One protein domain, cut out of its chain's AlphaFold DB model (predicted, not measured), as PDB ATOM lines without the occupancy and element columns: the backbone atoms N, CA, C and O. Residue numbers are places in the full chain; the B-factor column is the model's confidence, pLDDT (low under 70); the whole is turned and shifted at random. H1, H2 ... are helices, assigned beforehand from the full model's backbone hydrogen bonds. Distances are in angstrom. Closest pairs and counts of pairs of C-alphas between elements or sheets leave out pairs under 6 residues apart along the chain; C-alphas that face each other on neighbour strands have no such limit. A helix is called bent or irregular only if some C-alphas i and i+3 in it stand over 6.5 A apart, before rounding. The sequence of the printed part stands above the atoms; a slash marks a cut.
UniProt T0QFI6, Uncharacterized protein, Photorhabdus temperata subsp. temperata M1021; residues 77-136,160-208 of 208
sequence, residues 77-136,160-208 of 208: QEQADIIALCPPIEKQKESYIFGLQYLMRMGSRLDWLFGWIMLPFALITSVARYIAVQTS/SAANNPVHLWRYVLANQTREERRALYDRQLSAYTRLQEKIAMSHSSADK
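This is residues 77 to 136 and 160 to 208 of the 208 residues of an uncharacterized protein of Photorhabdus temperata subsp. temperata M1021 (UniProt T0QFI6). Two long helices, H3 and H5, spread like the arms of a loose V without meeting, with short helices between and beside them. H2 packs on the later part of H3 and H4 packs on H2, while H1 packs on H5; residues 199 to 208, of which 199 to 206 belong to H5, stick out free. The printed part has 109 residues, with five named helices in the order H1 to H5 and no named strand; the class is all helix. It is loose and elongated, with a radius of gyration of the C-alphas of 18.1 A and spans of 59 by 35 by 23 A.

H1, residues 77 to 82, begins at C-alpha 77 (-39.456, 21.009, 40.639). H2 is residues 96 to 103. H3, residues 111 to 135, is 31.8 A long; it has a kink of 65 degrees near residue 118 and is irregular, with C-alphas 117 and 120 7.3 A apart. H4 is residues 168 to 172. H5, residues 178 to 206, is 42.2 A long and ends at C-alpha 206 (-25.360, 9.930, 53.198).

H1 touches H5 at residues 187 to 195 alone, opposite ways at a steep tilt of 42 degrees; the closest C-alphas, of Ile 82 and Gln 188, are 4.7 A apart. H2 touches H3 at residues 122 to 130 alone, opposite ways at a steep tilt of 46 degrees; the closest C-alphas, of Leu 100 and Ser 126, are 5.4 A apart. H2 also touches H4, where the closest C-alphas, of Gln 101 and Val 172, are 6.2 A apart. H3 and H5 are apart. Each O i to N i+4 pair is within hydrogen-bond range in H1, H2, H4 and H5, and 18 of 21 are in H3.

The farthest C-alphas, of Pro 120 and Lys 208, are 60.0 A apart. Residues 137 to 159 are not printed, and C-alphas 136 and 160 are 21.7 A apart across the cut. The link from H1 to H2 is long, with 13 residues. Confidence is low, under 70, at residues 205 to 208.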
ATOM      1  N   GLN A  77     -39.598  19.913  41.606       92.69
ATOM      2  CA  GLN A  77     -39.456  21.009  40.639       92.69
ATOM      3  C   GLN A  77     -38.774  20.538  39.346       92.69
ATOM      4  O   GLN A  77     -39.209  20.872  38.245       92.69
ATOM      5  N   GLU A  78     -37.706  19.748  39.458       94.56
ATOM      6  CA  GLU A  78     -37.019  19.182  38.302       94.56
ATOM      7  C   GLU A  78     -37.916  18.186  37.559       94.56
ATOM      8  O   GLU A  78     -37.979  18.209  36.331       94.56
ATOM      9  N   GLN A  79     -38.662  17.352  38.286       92.88
ATOM     10  CA  GLN A  79     -39.630  16.432  37.685       92.88
ATOM     11  C   GLN A  79     -40.750  17.172  36.947       92.88
ATOM     12  O   GLN A  79     -41.101  16.791  35.829       92.88
ATOM     13  N   ALA A  80     -41.260  18.263  37.520       93.69
ATOM     14  CA  ALA A  80     -42.253  19.122  36.888       93.69
ATOM     15  C   ALA A  80     -41.775  19.670  35.532       93.69
ATOM     16  O   ALA A  80     -42.505  19.604  34.539       93.69
ATOM     17  N   ASP A  81     -40.525  20.134  35.451       94.06
ATOM     18  CA  ASP A  81     -39.947  20.687  34.219       94.06
ATOM     19  C   ASP A  81     -39.742  19.628  33.110       94.06
ATOM     20  O   ASP A  81     -39.759  19.955  31.909       94.06
ATOM     21  N   ILE A  82     -39.589  18.351  33.486       93.81
ATOM     22  CA  ILE A  82     -39.470  17.219  32.553       93.81
ATOM     23  C   ILE A  82     -40.812  16.922  31.864       93.81
ATOM     24  O   ILE A  82     -40.829  16.510  30.698       93.81
ATOM     25  N   ILE A  83     -41.946  17.169  32.525       93.00
ATOM     26  CA  ILE A  83     -43.276  16.828  32.004       93.00
ATOM     27  C   ILE A  83     -43.628  17.705  30.793       93.00
ATOM     28  O   ILE A  83     -43.738  18.928  30.866       93.00
ATOM     29  N   ALA A  84     -43.826  17.064  29.638       91.75
ATOM     30  CA  ALA A  84     -44.179  17.752  28.392       91.75
ATOM     31  C   ALA A  84     -45.693  17.865  28.156       91.75
ATOM     32  O   ALA A  84     -46.130  18.734  27.400       91.75
ATOM     33  N   LEU A  85     -46.479  16.950  28.730       92.38
ATOM     34  CA  LEU A  85     -47.913  16.845  28.489       92.38
ATOM     35  C   LEU A  85     -48.610  16.164  29.670       92.38
ATOM     36  O   LEU A  85     -48.227  15.061  30.054       92.38
ATOM     37  N   CYS A  86     -49.690  16.772  30.149       93.00
ATOM     38  CA  CYS A  86     -50.606  16.216  31.139       93.00
ATOM     39  C   CYS A  86     -51.982  15.978  30.507       93.00
ATOM     40  O   CYS A  86     -52.622  16.936  30.063       93.00
ATOM     41  N   PRO A  87     -52.482  14.733  30.450       91.06
ATOM     42  CA  PRO A  87     -53.833  14.473  29.971       91.06
ATOM     43  C   PRO A  87     -54.896  15.234  30.789       91.06
ATOM     44  O   PRO A  87     -54.836  15.220  32.018       91.06
ATOM     45  N   PRO A  88     -55.889  15.884  30.151       92.56
ATOM     46  CA  PRO A  88     -56.960  16.611  30.837       92.56
ATOM     47  C   PRO A  88     -58.020  15.643  31.382       92.56
ATOM     48  O   PRO A  88     -59.150  15.621  30.895       92.56
ATOM     49  N   ILE A  89     -57.638  14.805  32.349       91.50
ATOM     50  CA  ILE A  89     -58.479  13.715  32.879       91.50
ATOM     51  C   ILE A  89     -58.690  13.758  34.397       91.50
ATOM     52  O   ILE A  89     -59.402  12.917  34.933       91.50
ATOM     53  N   GLU A  90     -58.095  14.727  35.093       87.81
ATOM     54  CA  GLU A  90     -58.145  14.822  36.561       87.81
ATOM     55  C   GLU A  90     -59.586  14.903  37.093       87.81
ATOM     56  O   GLU A  90     -59.953  14.197  38.023       87.81
ATOM     57  N   LYS A  91     -60.424  15.741  36.470       88.00
ATOM     58  CA  LYS A  91     -61.803  16.021  36.920       88.00
ATOM     59  C   LYS A  91     -62.859  15.662  35.881       88.00
ATOM     60  O   LYS A  91     -64.035  15.985  36.032       88.00
ATOM     61  N   GLN A  92     -62.442  15.039  34.783       92.19
ATOM     62  CA  GLN A  92     -63.303  14.781  33.638       92.19
ATOM     63  C   GLN A  92     -62.833  13.568  32.844       92.19
ATOM     64  O   GLN A  92     -61.693  13.126  32.939       92.19
ATOM     65  N   LYS A  93     -63.720  13.049  32.000       94.31
ATOM     66  CA  LYS A  93     -63.362  12.019  31.028       94.31
ATOM     67  C   LYS A  93     -62.524  12.610  29.896       94.31
ATOM     68  O   LYS A  93     -62.721  13.762  29.504       94.31
ATOM     69  N   GLU A  94     -61.631  11.792  29.341       93.94
ATOM     70  CA  GLU A  94     -60.874  12.140  28.138       93.94
ATOM     71  C   GLU A  94     -61.833  12.569  27.013       93.94
ATOM     72  O   GLU A  94     -62.829  11.895  26.723       93.94
ATOM     73  N   SER A  95     -61.550  13.712  26.382       94.75
ATOM     74  CA  SER A  95     -62.340  14.188  25.247       94.75
ATOM     75  C   SER A  95     -61.997  13.404  23.981       94.75
ATOM     76  O   SER A  95     -60.866  12.947  23.811       94.75
ATOM     77  N   TYR A  96     -62.945  13.305  23.044       96.56
ATOM     78  CA  TYR A  96     -62.702  12.633  21.761       96.56
ATOM     79  C   TYR A  96     -61.471  13.194  21.031       96.56
ATOM     80  O   TYR A  96     -60.637  12.440  20.535       96.56
ATOM     81  N   ILE A  97     -61.334  14.526  20.992       95.56
ATOM     82  CA  ILE A  97     -60.227  15.195  20.296       95.56
ATOM     83  C   ILE A  97     -58.887  14.892  20.965       95.56
ATOM     84  O   ILE A  97     -57.927  14.604  20.254       95.56
ATOM     85  N   PHE A  98     -58.819  14.908  22.299       94.88
ATOM     86  CA  PHE A  98     -57.583  14.565  23.002       94.88
ATOM     87  C   PHE A  98     -57.214  13.090  22.802       94.88
ATOM     88  O   PHE A  98     -56.061  12.783  22.511       94.88
ATOM     89  N   GLY A  99     -58.186  12.177  22.871       95.31
ATOM     90  CA  GLY A  99     -57.953  10.758  22.592       95.31
ATOM     91  C   GLY A  99     -57.445  10.513  21.168       95.31
ATOM     92  O   GLY A  99     -56.504   9.746  20.965       95.31
ATOM     93  N   LEU A 100     -58.004  11.219  20.177       95.94
ATOM     94  CA  LEU A 100     -57.522  11.174  18.795       95.94
ATOM     95  C   LEU A 100     -56.096  11.733  18.667       95.94
ATOM     96  O   LEU A 100     -55.252  11.117  18.027       95.94
ATOM     97  N   GLN A 101     -55.813  12.871  19.304       94.88
ATOM     98  CA  GLN A 101     -54.470  13.450  19.368       94.88
ATOM     99  C   GLN A 101     -53.458  12.467  19.963       94.88
ATOM    100  O   GLN A 101     -52.367  12.309  19.426       94.88
ATOM    101  N   TYR A 102     -53.826  11.773  21.039       90.94
ATOM    102  CA  TYR A 102     -52.961  10.794  21.683       90.94
ATOM    103  C   TYR A 102     -52.649   9.606  20.759       90.94
ATOM    104  O   TYR A 102     -51.491   9.223  20.625       90.94
ATOM    105  N   LEU A 103     -53.660   9.078  20.056       92.56
ATOM    106  CA  LEU A 103     -53.496   7.983  19.087       92.56
ATOM    107  C   LEU A 103     -52.667   8.374  17.856       92.56
ATOM    108  O   LEU A 103     -52.035   7.521  17.244       92.56
ATOM    109  N   MET A 104     -52.679   9.653  17.481       93.69
ATOM    110  CA  MET A 104     -51.958  10.179  16.318       93.69
ATOM    111  C   MET A 104     -50.583  10.761  16.664       93.69
ATOM    112  O   MET A 104     -49.976  11.424  15.819       93.69
ATOM    113  N   ARG A 105     -50.093  10.571  17.894       92.62
ATOM    114  CA  ARG A 105     -48.815  11.137  18.333       92.62
ATOM    115  C   ARG A 105     -47.653  10.565  17.517       92.62
ATOM    116  O   ARG A 105     -47.453   9.359  17.458       92.62
ATOM    117  N   MET A 106     -46.871  11.465  16.932       92.44
ATOM    118  CA  MET A 106     -45.676  11.193  16.138       92.44
ATOM    119  C   MET A 106     -44.436  11.566  16.958       92.44
ATOM    120  O   MET A 106     -44.410  12.617  17.604       92.44
ATOM    121  N   GLY A 107     -43.388  10.746  16.913       87.69
ATOM    122  CA  GLY A 107     -42.085  11.076  17.498       87.69
ATOM    123  C   GLY A 107     -41.257  11.980  16.581       87.69
ATOM    124  O   GLY A 107     -40.492  12.835  17.036       87.69
ATOM    125  N   SER A 108     -41.439  11.842  15.268       90.75
ATOM    126  CA  SER A 108     -40.692  12.578  14.254       90.75
ATOM    127  C   SER A 108     -41.537  12.896  13.012       90.75
ATOM    128  O   SER A 108     -42.648  12.408  12.838       90.75
ATOM    129  N   ARG A 109     -41.002  13.724  12.104       90.56
ATOM    130  CA  ARG A 109     -41.639  13.974  10.797       90.56
ATOM    131  C   ARG A 109     -41.491  12.804   9.822       90.56
ATOM    132  O   ARG A 109     -42.234  12.750   8.849       90.56
ATOM    133  N   LEU A 110     -40.544  11.889  10.054       90.38
ATOM    134  CA  LEU A 110     -40.416  10.673   9.241       90.38
ATOM    135  C   LEU A 110     -41.628   9.760   9.453       90.38
ATOM    136  O   LEU A 110     -42.119   9.149   8.505       90.38
ATOM    137  N   ASP A 111     -42.167   9.767  10.671       91.69
ATOM    138  CA  ASP A 111     -43.326   8.973  11.067       91.69
ATOM    139  C   ASP A 111     -44.584   9.360  10.275       91.69
ATOM    140  O   ASP A 111     -45.495   8.550  10.156       91.69
ATOM    141  N   TRP A 112     -44.634  10.553   9.659       93.56
ATOM    142  CA  TRP A 112     -45.789  11.005   8.873       93.56
ATOM    143  C   TRP A 112     -46.122  10.065   7.720       93.56
ATOM    144  O   TRP A 112     -47.297   9.865   7.424       93.56
ATOM    145  N   LEU A 113     -45.109   9.470   7.082       91.69
ATOM    146  CA  LEU A 113     -45.318   8.520   5.987       91.69
ATOM    147  C   LEU A 113     -46.149   7.320   6.461       91.69
ATOM    148  O   LEU A 113     -47.138   6.958   5.825       91.69
ATOM    149  N   PHE A 114     -45.789   6.755   7.614       89.00
ATOM    150  CA  PHE A 114     -46.532   5.665   8.243       89.00
ATOM    151  C   PHE A 114     -47.852   6.146   8.853       89.00
ATOM    152  O   PHE A 114     -48.859   5.446   8.763       89.00
ATOM    153  N   GLY A 115     -47.878   7.358   9.408       91.12
ATOM    154  CA  GLY A 115     -49.061   7.979   9.993       91.12
ATOM    155  C   GLY A 115     -50.214   8.107   9.002       91.12
ATOM    156  O   GLY A 115     -51.346   7.793   9.353       91.12
ATOM    157  N   TRP A 116     -49.942   8.473   7.745       91.44
ATOM    158  CA  TRP A 116     -50.969   8.513   6.699       91.44
ATOM    159  C   TRP A 116     -51.562   7.137   6.390       91.44
ATOM    160  O   TRP A 116     -52.772   7.023   6.200       91.44
ATOM    161  N   ILE A 117     -50.732   6.092   6.383       93.56
ATOM    162  CA  ILE A 117     -51.179   4.709   6.162       93.56
ATOM    163  C   ILE A 117     -52.016   4.224   7.355       93.56
ATOM    164  O   ILE A 117     -53.018   3.535   7.171       93.56
ATOM    165  N   MET A 118     -51.632   4.605   8.576       93.25
ATOM    166  CA  MET A 118     -52.308   4.202   9.813       93.25
ATOM    167  C   MET A 118     -53.526   5.065  10.169       93.25
ATOM    168  O   MET A 118     -54.317   4.669  11.024       93.25
ATOM    169  N   LEU A 119     -53.728   6.208   9.506       94.25
ATOM    170  CA  LEU A 119     -54.805   7.153   9.809       94.25
ATOM    171  C   LEU A 119     -56.206   6.508   9.837       94.25
ATOM    172  O   LEU A 119     -56.932   6.759  10.801       94.25
ATOM    173  N   PRO A 120     -56.610   5.652   8.872       95.06
ATOM    174  CA  PRO A 120     -57.919   5.000   8.934       95.06
ATOM    175  C   PRO A 120     -58.087   4.136  10.191       95.06
ATOM    176  O   PRO A 120     -59.146   4.151  10.813       95.06
ATOM    177  N   PHE A 121     -57.030   3.429  10.606       94.44
ATOM    178  CA  PHE A 121     -57.042   2.621  11.825       94.44
ATOM    179  C   PHE A 121     -57.107   3.499  13.074       94.44
ATOM    180  O   PHE A 121     -57.898   3.215  13.967       94.44
ATOM    181  N   ALA A 122     -56.347   4.598  13.113       93.75
ATOM    182  CA  ALA A 122     -56.386   5.550  14.220       93.75
ATOM    183  C   ALA A 122     -57.790   6.148  14.418       93.75
ATOM    184  O   ALA A 122     -58.242   6.254  15.555       93.75
ATOM    185  N   LEU A 123     -58.505   6.465  13.331       95.69
ATOM    186  CA  LEU A 123     -59.879   6.986  13.383       95.69
ATOM    187  C   LEU A 123     -60.902   5.940  13.855       95.69
ATOM    188  O   LEU A 123     -61.841   6.270  14.575       95.69
ATOM    189  N   ILE A 124     -60.741   4.672  13.475       96.44
ATOM    190  CA  ILE A 124     -61.611   3.595  13.977       96.44
ATOM    191  C   ILE A 124     -61.336   3.360  15.468       96.44
ATOM    192  O   ILE A 124     -62.262   3.315  16.284       96.44
ATOM    193  N   THR A 125     -60.059   3.264  15.843       95.62
ATOM    194  CA  THR A 125     -59.635   3.070  17.231       95.62
ATOM    195  C   THR A 125     -60.019   4.258  18.115       95.62
ATOM    196  O   THR A 125     -60.384   4.040  19.269       95.62
ATOM    197  N   SER A 126     -60.021   5.498  17.609       97.06
ATOM    198  CA  SER A 126     -60.429   6.674  18.392       97.06
ATOM    199  C   SER A 126     -61.897   6.623  18.794       97.06
ATOM    200  O   SER A 126     -62.230   6.991  19.920       97.06
ATOM    201  N   VAL A 127     -62.776   6.115  17.927       97.62
ATOM    202  CA  VAL A 127     -64.193   5.914  18.265       97.62
ATOM    203  C   VAL A 127     -64.341   4.843  19.344       97.62
ATOM    204  O   VAL A 127     -65.014   5.080  20.347       97.62
ATOM    205  N   ALA A 128     -63.677   3.694  19.185       96.56
ATOM    206  CA  ALA A 128     -63.721   2.617  20.176       96.56
ATOM    207  C   ALA A 128     -63.183   3.070  21.546       96.56
ATOM    208  O   ALA A 128     -63.832   2.846  22.570       96.56
ATOM    209  N   ARG A 129     -62.041   3.773  21.563       95.44
ATOM    210  CA  ARG A 129     -61.450   4.377  22.768       95.44
ATOM    211  C   ARG A 129     -62.411   5.358  23.419       95.44
ATOM    212  O   ARG A 129     -62.627   5.287  24.623       95.44
ATOM    213  N   TYR A 130     -63.012   6.247  22.633       96.94
ATOM    214  CA  TYR A 130     -63.946   7.233  23.161       96.94
ATOM    215  C   TYR A 130     -65.149   6.568  23.825       96.94
ATOM    216  O   TYR A 130     -65.487   6.927  24.948       96.94
ATOM    217  N   ILE A 131     -65.742   5.551  23.195       97.56
ATOM    218  CA  ILE A 131     -66.831   4.779  23.808       97.56
ATOM    219  C   ILE A 131     -66.363   4.150  25.126       97.56
ATOM    220  O   ILE A 131     -67.047   4.310  26.134       97.56
ATOM    221  N   ALA A 132     -65.193   3.504  25.148       95.94
ATOM    222  CA  ALA A 132     -64.647   2.881  26.355       95.94
ATOM    223  C   ALA A 132     -64.423   3.892  27.494       95.94
ATOM    224  O   ALA A 132     -64.771   3.627  28.643       95.94
ATOM    225  N   VAL A 133     -63.903   5.082  27.185       94.56
ATOM    226  CA  VAL A 133     -63.748   6.169  28.162       94.56
ATOM    227  C   VAL A 133     -65.115   6.646  28.663       94.56
ATOM    228  O   VAL A 133     -65.310   6.826  29.866       94.56
ATOM    229  N   GLN A 134     -66.086   6.837  27.763       95.00
ATOM    230  CA  GLN A 134     -67.419   7.317  28.130       95.00
ATOM    231  C   GLN A 134     -68.211   6.311  28.967       95.00
ATOM    232  O   GLN A 134     -69.003   6.732  29.809       95.00
ATOM    233  N   THR A 135     -67.967   5.010  28.826       96.12
ATOM    234  CA  THR A 135     -68.594   3.978  29.666       96.12
ATOM    235  C   THR A 135     -67.827   3.689  30.958       96.12
ATOM    236  O   THR A 135     -68.391   3.101  31.879       96.12
ATOM    237  N   SER A 136     -66.575   4.139  31.071       93.50
ATOM    238  CA  SER A 136     -65.751   3.969  32.273       93.50
ATOM    239  C   SER A 136     -66.159   4.911  33.413       93.50
ATOM    240  O   SER A 136     -66.805   5.944  33.207       93.50
ATOM    241  N   SER A 160     -50.415  20.772  35.397       91.25
ATOM    242  CA  SER A 160     -51.719  20.261  35.002       91.25
ATOM    243  C   SER A 160     -51.894  20.345  33.487       91.25
ATOM    244  O   SER A 160     -51.041  20.844  32.745       91.25
ATOM    245  N   ALA A 161     -53.053  19.907  32.998       92.06
ATOM    246  CA  ALA A 161     -53.395  20.064  31.589       92.06
ATOM    247  C   ALA A 161     -53.456  21.535  31.127       92.06
ATOM    248  O   ALA A 161     -53.370  21.788  29.925       92.06
ATOM    249  N   ALA A 162     -53.570  22.502  32.049       90.62
ATOM    250  CA  ALA A 162     -53.507  23.929  31.729       90.62
ATOM    251  C   ALA A 162     -52.107  24.372  31.267       90.62
ATOM    252  O   ALA A 162     -51.987  25.344  30.525       90.62
ATOM    253  N   ASN A 163     -51.057  23.638  31.652       91.31
ATOM    254  CA  ASN A 163     -49.670  23.902  31.265       91.31
ATOM    255  C   ASN A 163     -49.297  23.267  29.911       91.31
ATOM    256  O   ASN A 163     -48.166  23.419  29.446       91.31
ATOM    257  N   ASN A 164     -50.222  22.537  29.275       92.75
ATOM    258  CA  ASN A 164     -49.973  21.881  27.994       92.75
ATOM    259  C   ASN A 164     -49.680  22.890  26.869       92.75
ATOM    260  O   ASN A 164     -50.165  24.024  26.899       92.75
ATOM    261  N   PRO A 165     -48.967  22.472  25.804       91.00
ATOM    262  CA  PRO A 165     -48.754  23.319  24.638       91.00
ATOM    263  C   PRO A 165     -50.074  23.840  24.048       91.00
ATOM    264  O   PRO A 165     -50.948  23.056  23.678       91.00
ATOM    265  N   VAL A 166     -50.172  25.162  23.865       88.56
ATOM    266  CA  VAL A 166     -51.360  25.841  23.304       88.56
ATOM    267  C   VAL A 166     -51.766  25.247  21.951       88.56
ATOM    268  O   VAL A 166     -52.944  25.051  21.657       88.56
ATOM    269  N   HIS A 167     -50.782  24.916  21.114       91.38
ATOM    270  CA  HIS A 167     -50.990  24.289  19.812       91.38
ATOM    271  C   HIS A 167     -50.702  22.787  19.863       91.38
ATOM    272  O   HIS A 167     -49.790  22.299  19.194       91.38
ATOM    273  N   LEU A 168     -51.496  22.039  20.633       92.50
ATOM    274  CA  LEU A 168     -51.268  20.612  20.879       92.50
ATOM    275  C   LEU A 168     -51.140  19.768  19.597       92.50
ATOM    276  O   LEU A 168     -50.303  18.877  19.539       92.50
ATOM    277  N   TRP A 169     -51.859  20.095  18.517       94.62
ATOM    278  CA  TRP A 169     -51.683  19.421  17.219       94.62
ATOM    279  C   TRP A 169     -50.273  19.562  16.632       94.62
ATOM    280  O   TRP A 169     -49.789  18.631  15.993       94.62
ATOM    281  N   ARG A 170     -49.580  20.687  16.860       94.19
ATOM    282  CA  ARG A 170     -48.177  20.831  16.440       94.19
ATOM    283  C   ARG A 170     -47.276  19.897  17.232       94.19
ATOM    284  O   ARG A 170     -46.380  19.306  16.646       94.19
ATOM    285  N   TYR A 171     -47.519  19.763  18.532       93.19
ATOM    286  CA  TYR A 171     -46.792  18.825  19.382       93.19
ATOM    287  C   TYR A 171     -47.039  17.376  18.940       93.19
ATOM    288  O   TYR A 171     -46.100  16.659  18.612       93.19
ATOM    289  N   VAL A 172     -48.312  16.989  18.829       94.50
ATOM    290  CA  VAL A 172     -48.770  15.647  18.441       94.50
ATOM    291  C   VAL A 172     -48.220  15.225  17.087       94.50
ATOM    292  O   VAL A 172     -47.726  14.117  16.950       94.50
ATOM    293  N   LEU A 173     -48.259  16.104  16.088       94.69
ATOM    294  CA  LEU A 173     -47.800  15.784  14.738       94.69
ATOM    295  C   LEU A 173     -46.301  16.052  14.550       94.69
ATOM    296  O   LEU A 173     -45.853  16.152  13.413       94.69
ATOM    297  N   ALA A 174     -45.511  16.246  15.611       93.81
ATOM    298  CA  ALA A 174     -44.095  16.621  15.511       93.81
ATOM    299  C   ALA A 174     -43.840  17.827  14.566       93.81
ATOM    300  O   ALA A 174     -42.785  17.950  13.927       93.81
ATOM    301  N   ASN A 175     -44.815  18.736  14.475       94.81
ATOM    302  CA  ASN A 175     -44.841  19.906  13.600       94.81
ATOM    303  C   ASN A 175     -44.573  21.228  14.339       94.81
ATOM    304  O   ASN A 175     -44.952  22.300  13.870       94.81
ATOM    305  N   GLN A 176     -43.938  21.165  15.504       93.75
ATOM    306  CA  GLN A 176     -43.475  22.355  16.215       93.75
ATOM    307  C   GLN A 176     -42.450  23.130  15.382       93.75
ATOM    308  O   GLN A 176     -41.710  22.552  14.568       93.75
ATOM    309  N   THR A 177     -42.369  24.437  15.622       93.81
ATOM    310  CA  THR A 177     -41.264  25.253  15.120       93.81
ATOM    311  C   THR A 177     -39.943  24.781  15.737       93.81
ATOM    312  O   THR A 177     -39.906  24.062  16.741       93.81
ATOM    313  N   ARG A 178     -38.816  25.159  15.121       93.50
ATOM    314  CA  ARG A 178     -37.495  24.827  15.677       93.50
ATOM    315  C   ARG A 178     -37.286  25.451  17.056       93.50
ATOM    316  O   ARG A 178     -36.670  24.813  17.899       93.50
ATOM    317  N   GLU A 179     -37.810  26.653  17.268       94.62
ATOM    318  CA  GLU A 179     -37.733  27.376  18.538       94.62
ATOM    319  C   GLU A 179     -38.561  26.685  19.621       94.62
ATOM    320  O   GLU A 179     -38.016  26.365  20.671       94.62
ATOM    321  N   GLU A 180     -39.823  26.343  19.336       93.12
ATOM    322  CA  GLU A 180     -40.694  25.592  20.256       93.12
ATOM    323  C   GLU A 180     -40.055  24.252  20.662       93.12
ATOM    324  O   GLU A 180     -40.021  23.895  21.838       93.12
ATOM    325  N   ARG A 181     -39.514  23.508  19.684       92.12
ATOM    326  CA  ARG A 181     -38.850  22.223  19.936       92.12
ATOM    327  C   ARG A 181     -37.587  22.392  20.778       92.12
ATOM    328  O   ARG A 181     -37.364  21.597  21.684       92.12
ATOM    329  N   ARG A 182     -36.760  23.393  20.463       95.44
ATOM    330  CA  ARG A 182     -35.519  23.669  21.190       95.44
ATOM    331  C   ARG A 182     -35.811  24.101  22.621       95.44
ATOM    332  O   ARG A 182     -35.223  23.539  23.526       95.44
ATOM    333  N   ALA A 183     -36.766  25.004  22.830       94.69
ATOM    334  CA  ALA A 183     -37.156  25.446  24.164       94.69
ATOM    335  C   ALA A 183     -37.624  24.277  25.047       94.69
ATOM    336  O   ALA A 183     -37.206  24.174  26.197       94.69
ATOM    337  N   LEU A 184     -38.442  23.364  24.503       93.62
ATOM    338  CA  LEU A 184     -38.851  22.158  25.228       93.62
ATOM    339  C   LEU A 184     -37.652  21.251  25.540       93.62
ATOM    340  O   LEU A 184     -37.511  20.805  26.675       93.62
ATOM    341  N   TYR A 185     -36.797  20.993  24.548       94.94
ATOM    342  CA  TYR A 185     -35.615  20.149  24.717       94.94
ATOM    343  C   TYR A 185     -34.650  20.718  25.764       94.94
ATOM    344  O   TYR A 185     -34.256  19.999  26.673       94.94
ATOM    345  N   ASP A 186     -34.320  22.007  25.676       97.31
ATOM    346  CA  ASP A 186     -33.404  22.685  26.594       97.31
ATOM    347  C   ASP A 186     -33.959  22.678  28.025       97.31
ATOM    348  O   ASP A 186     -33.217  22.412  28.971       97.31
ATOM    349  N   ARG A 187     -35.276  22.892  28.191       95.50
ATOM    350  CA  ARG A 187     -35.953  22.795  29.493       95.50
ATOM    351  C   ARG A 187     -35.821  21.392  30.086       95.50
ATOM    352  O   ARG A 187     -35.381  21.253  31.222       95.50
ATOM    353  N   GLN A 188     -36.179  20.362  29.318       95.56
ATOM    354  CA  GLN A 188     -36.132  18.973  29.784       95.56
ATOM    355  C   GLN A 188     -34.701  18.512  30.070       95.56
ATOM    356  O   GLN A 188     -34.462  17.859  31.081       95.56
ATOM    357  N   LEU A 189     -33.746  18.875  29.209       96.94
ATOM    358  CA  LEU A 189     -32.338  18.537  29.388       96.94
ATOM    359  C   LEU A 189     -31.771  19.210  30.640       96.94
ATOM    360  O   LEU A 189     -31.160  18.534  31.460       96.94
ATOM    361  N   SER A 190     -32.012  20.513  30.820       97.31
ATOM    362  CA  SER A 190     -31.567  21.239  32.013       97.31
ATOM    363  C   SER A 190     -32.167  20.650  33.290       97.31
ATOM    364  O   SER A 190     -31.441  20.450  34.264       97.31
ATOM    365  N   ALA A 191     -33.462  20.330  33.283       96.00
ATOM    366  CA  ALA A 191     -34.132  19.707  34.416       96.00
ATOM    367  C   ALA A 191     -33.554  18.325  34.739       96.00
ATOM    368  O   ALA A 191     -33.244  18.049  35.894       96.00
ATOM    369  N   TYR A 192     -33.328  17.495  33.718       94.75
ATOM    370  CA  TYR A 192     -32.702  16.187  33.878       94.75
ATOM    371  C   TYR A 192     -31.281  16.291  34.448       94.75
ATOM    372  O   TYR A 192     -30.933  15.546  35.359       94.75
ATOM    373  N   THR A 193     -30.466  17.235  33.970       95.94
ATOM    374  CA  THR A 193     -29.116  17.461  34.510       95.94
ATOM    375  C   THR A 193     -29.161  17.856  35.987       95.94
ATOM    376  O   THR A 193     -28.492  17.215  36.794       95.94
ATOM    377  N   ARG A 194     -29.997  18.836  36.362       95.62
ATOM    378  CA  ARG A 194     -30.153  19.254  37.769       95.62
ATOM    379  C   ARG A 194     -30.653  18.114  38.658       95.62
ATOM    380  O   ARG A 194     -30.167  17.955  39.773       95.62
ATOM    381  N   LEU A 195     -31.586  17.302  38.155       93.62
ATOM    382  CA  LEU A 195     -32.095  16.123  38.854       93.62
ATOM    383  C   LEU A 195     -30.966  15.132  39.163       93.62
ATOM    384  O   LEU A 195     -30.808  14.714  40.306       93.62
ATOM    385  N   GLN A 196     -30.151  14.794  38.160       92.56
ATOM    386  CA  GLN A 196     -29.025  13.871  38.328       92.56
ATOM    387  C   GLN A 196     -27.971  14.413  39.299       92.56
ATOM    388  O   GLN A 196     -27.475  13.670  40.142       92.56
ATOM    389  N   GLU A 197     -27.656  15.709  39.229       93.44
ATOM    390  CA  GLU A 197     -26.743  16.361  40.173       93.44
ATOM    391  C   GLU A 197     -27.274  16.298  41.611       93.44
ATOM    392  O   GLU A 197     -26.526  15.967  42.531       93.44
ATOM    393  N   LYS A 198     -28.570  16.567  41.809       91.75
ATOM    394  CA  LYS A 198     -29.207  16.539  43.130       91.75
ATOM    395  C   LYS A 198     -29.185  15.145  43.751       91.75
ATOM    396  O   LYS A 198     -28.803  15.014  44.911       91.75
ATOM    397  N   ILE A 199     -29.511  14.124  42.959       89.56
ATOM    398  CA  ILE A 199     -29.432  12.717  43.372       89.56
ATOM    399  C   ILE A 199     -27.977  12.349  43.704       89.56
ATOM    400  O   ILE A 199     -27.694  11.793  44.758       89.56
ATOM    401  N   ALA A 200     -27.008  12.706  42.857       90.62
ATOM    402  CA  ALA A 200     -25.603  12.399  43.131       90.62
ATOM    403  C   ALA A 200     -25.104  13.033  44.447       90.62
ATOM    404  O   ALA A 200     -24.350  12.407  45.195       90.62
ATOM    405  N   MET A 201     -25.539  14.260  44.753       89.25
ATOM    406  CA  MET A 201     -25.195  14.941  46.002       89.25
ATOM    407  C   MET A 201     -25.857  14.309  47.232       89.25
ATOM    408  O   MET A 201     -25.177  14.160  48.250       89.25
ATOM    409  N   SER A 202     -27.140  13.926  47.159       84.94
ATOM    410  CA  SER A 202     -27.851  13.323  48.296       84.94
ATOM    411  C   SER A 202     -27.181  12.015  48.721       84.94
ATOM    412  O   SER A 202     -26.768  11.883  49.878       84.94
ATOM    413  N   HIS A 203     -26.928  11.116  47.769       81.06
ATOM    414  CA  HIS A 203     -26.294   9.819  48.031       81.06
ATOM    415  C   HIS A 203     -24.810   9.943  48.431       81.06
ATOM    416  O   HIS A 203     -24.351   9.208  49.297       81.06
ATOM    417  N   SER A 204     -24.066  10.936  47.924       79.50
ATOM    418  CA  SER A 204     -22.683  11.191  48.379       79.50
ATOM    419  C   SER A 204     -22.590  11.769  49.798       79.50
ATOM    420  O   SER A 204     -21.528  11.674  50.421       79.50
ATOM    421  N   SER A 205     -23.640  12.437  50.282       66.69
ATOM    422  CA  SER A 205     -23.680  13.021  51.627       66.69
ATOM    423  C   SER A 205     -24.127  12.025  52.701       66.69
ATOM    424  O   SER A 205     -23.722  12.173  53.848       66.69
ATOM    425  N   ALA A 206     -24.898  11.003  52.317       62.16
ATOM    426  CA  ALA A 206     -25.360   9.930  53.198       62.16
ATOM    427  C   ALA A 206     -24.266   8.892  53.533       62.16
ATOM    428  O   ALA A 206     -24.350   8.231  54.564       62.16
ATOM    429  N   ASP A 207     -23.231   8.781  52.694       55.38
ATOM    430  CA  ASP A 207     -22.085   7.871  52.871       55.38
ATOM    431  C   ASP A 207     -20.952   8.440  53.764       55.38
ATOM    432  O   ASP A 207     -19.867   7.854  53.849       55.38
ATOM    433  N   LYS A 208     -21.166   9.586  54.427       44.69
ATOM    434  CA  LYS A 208     -20.225  10.204  55.381       44.69
ATOM    435  C   LYS A 208     -20.805  10.267  56.785       44.69
ATOM    436  O   LYS A 208     -20.017  10.016  57.725       44.69
TER     437      LYS A 208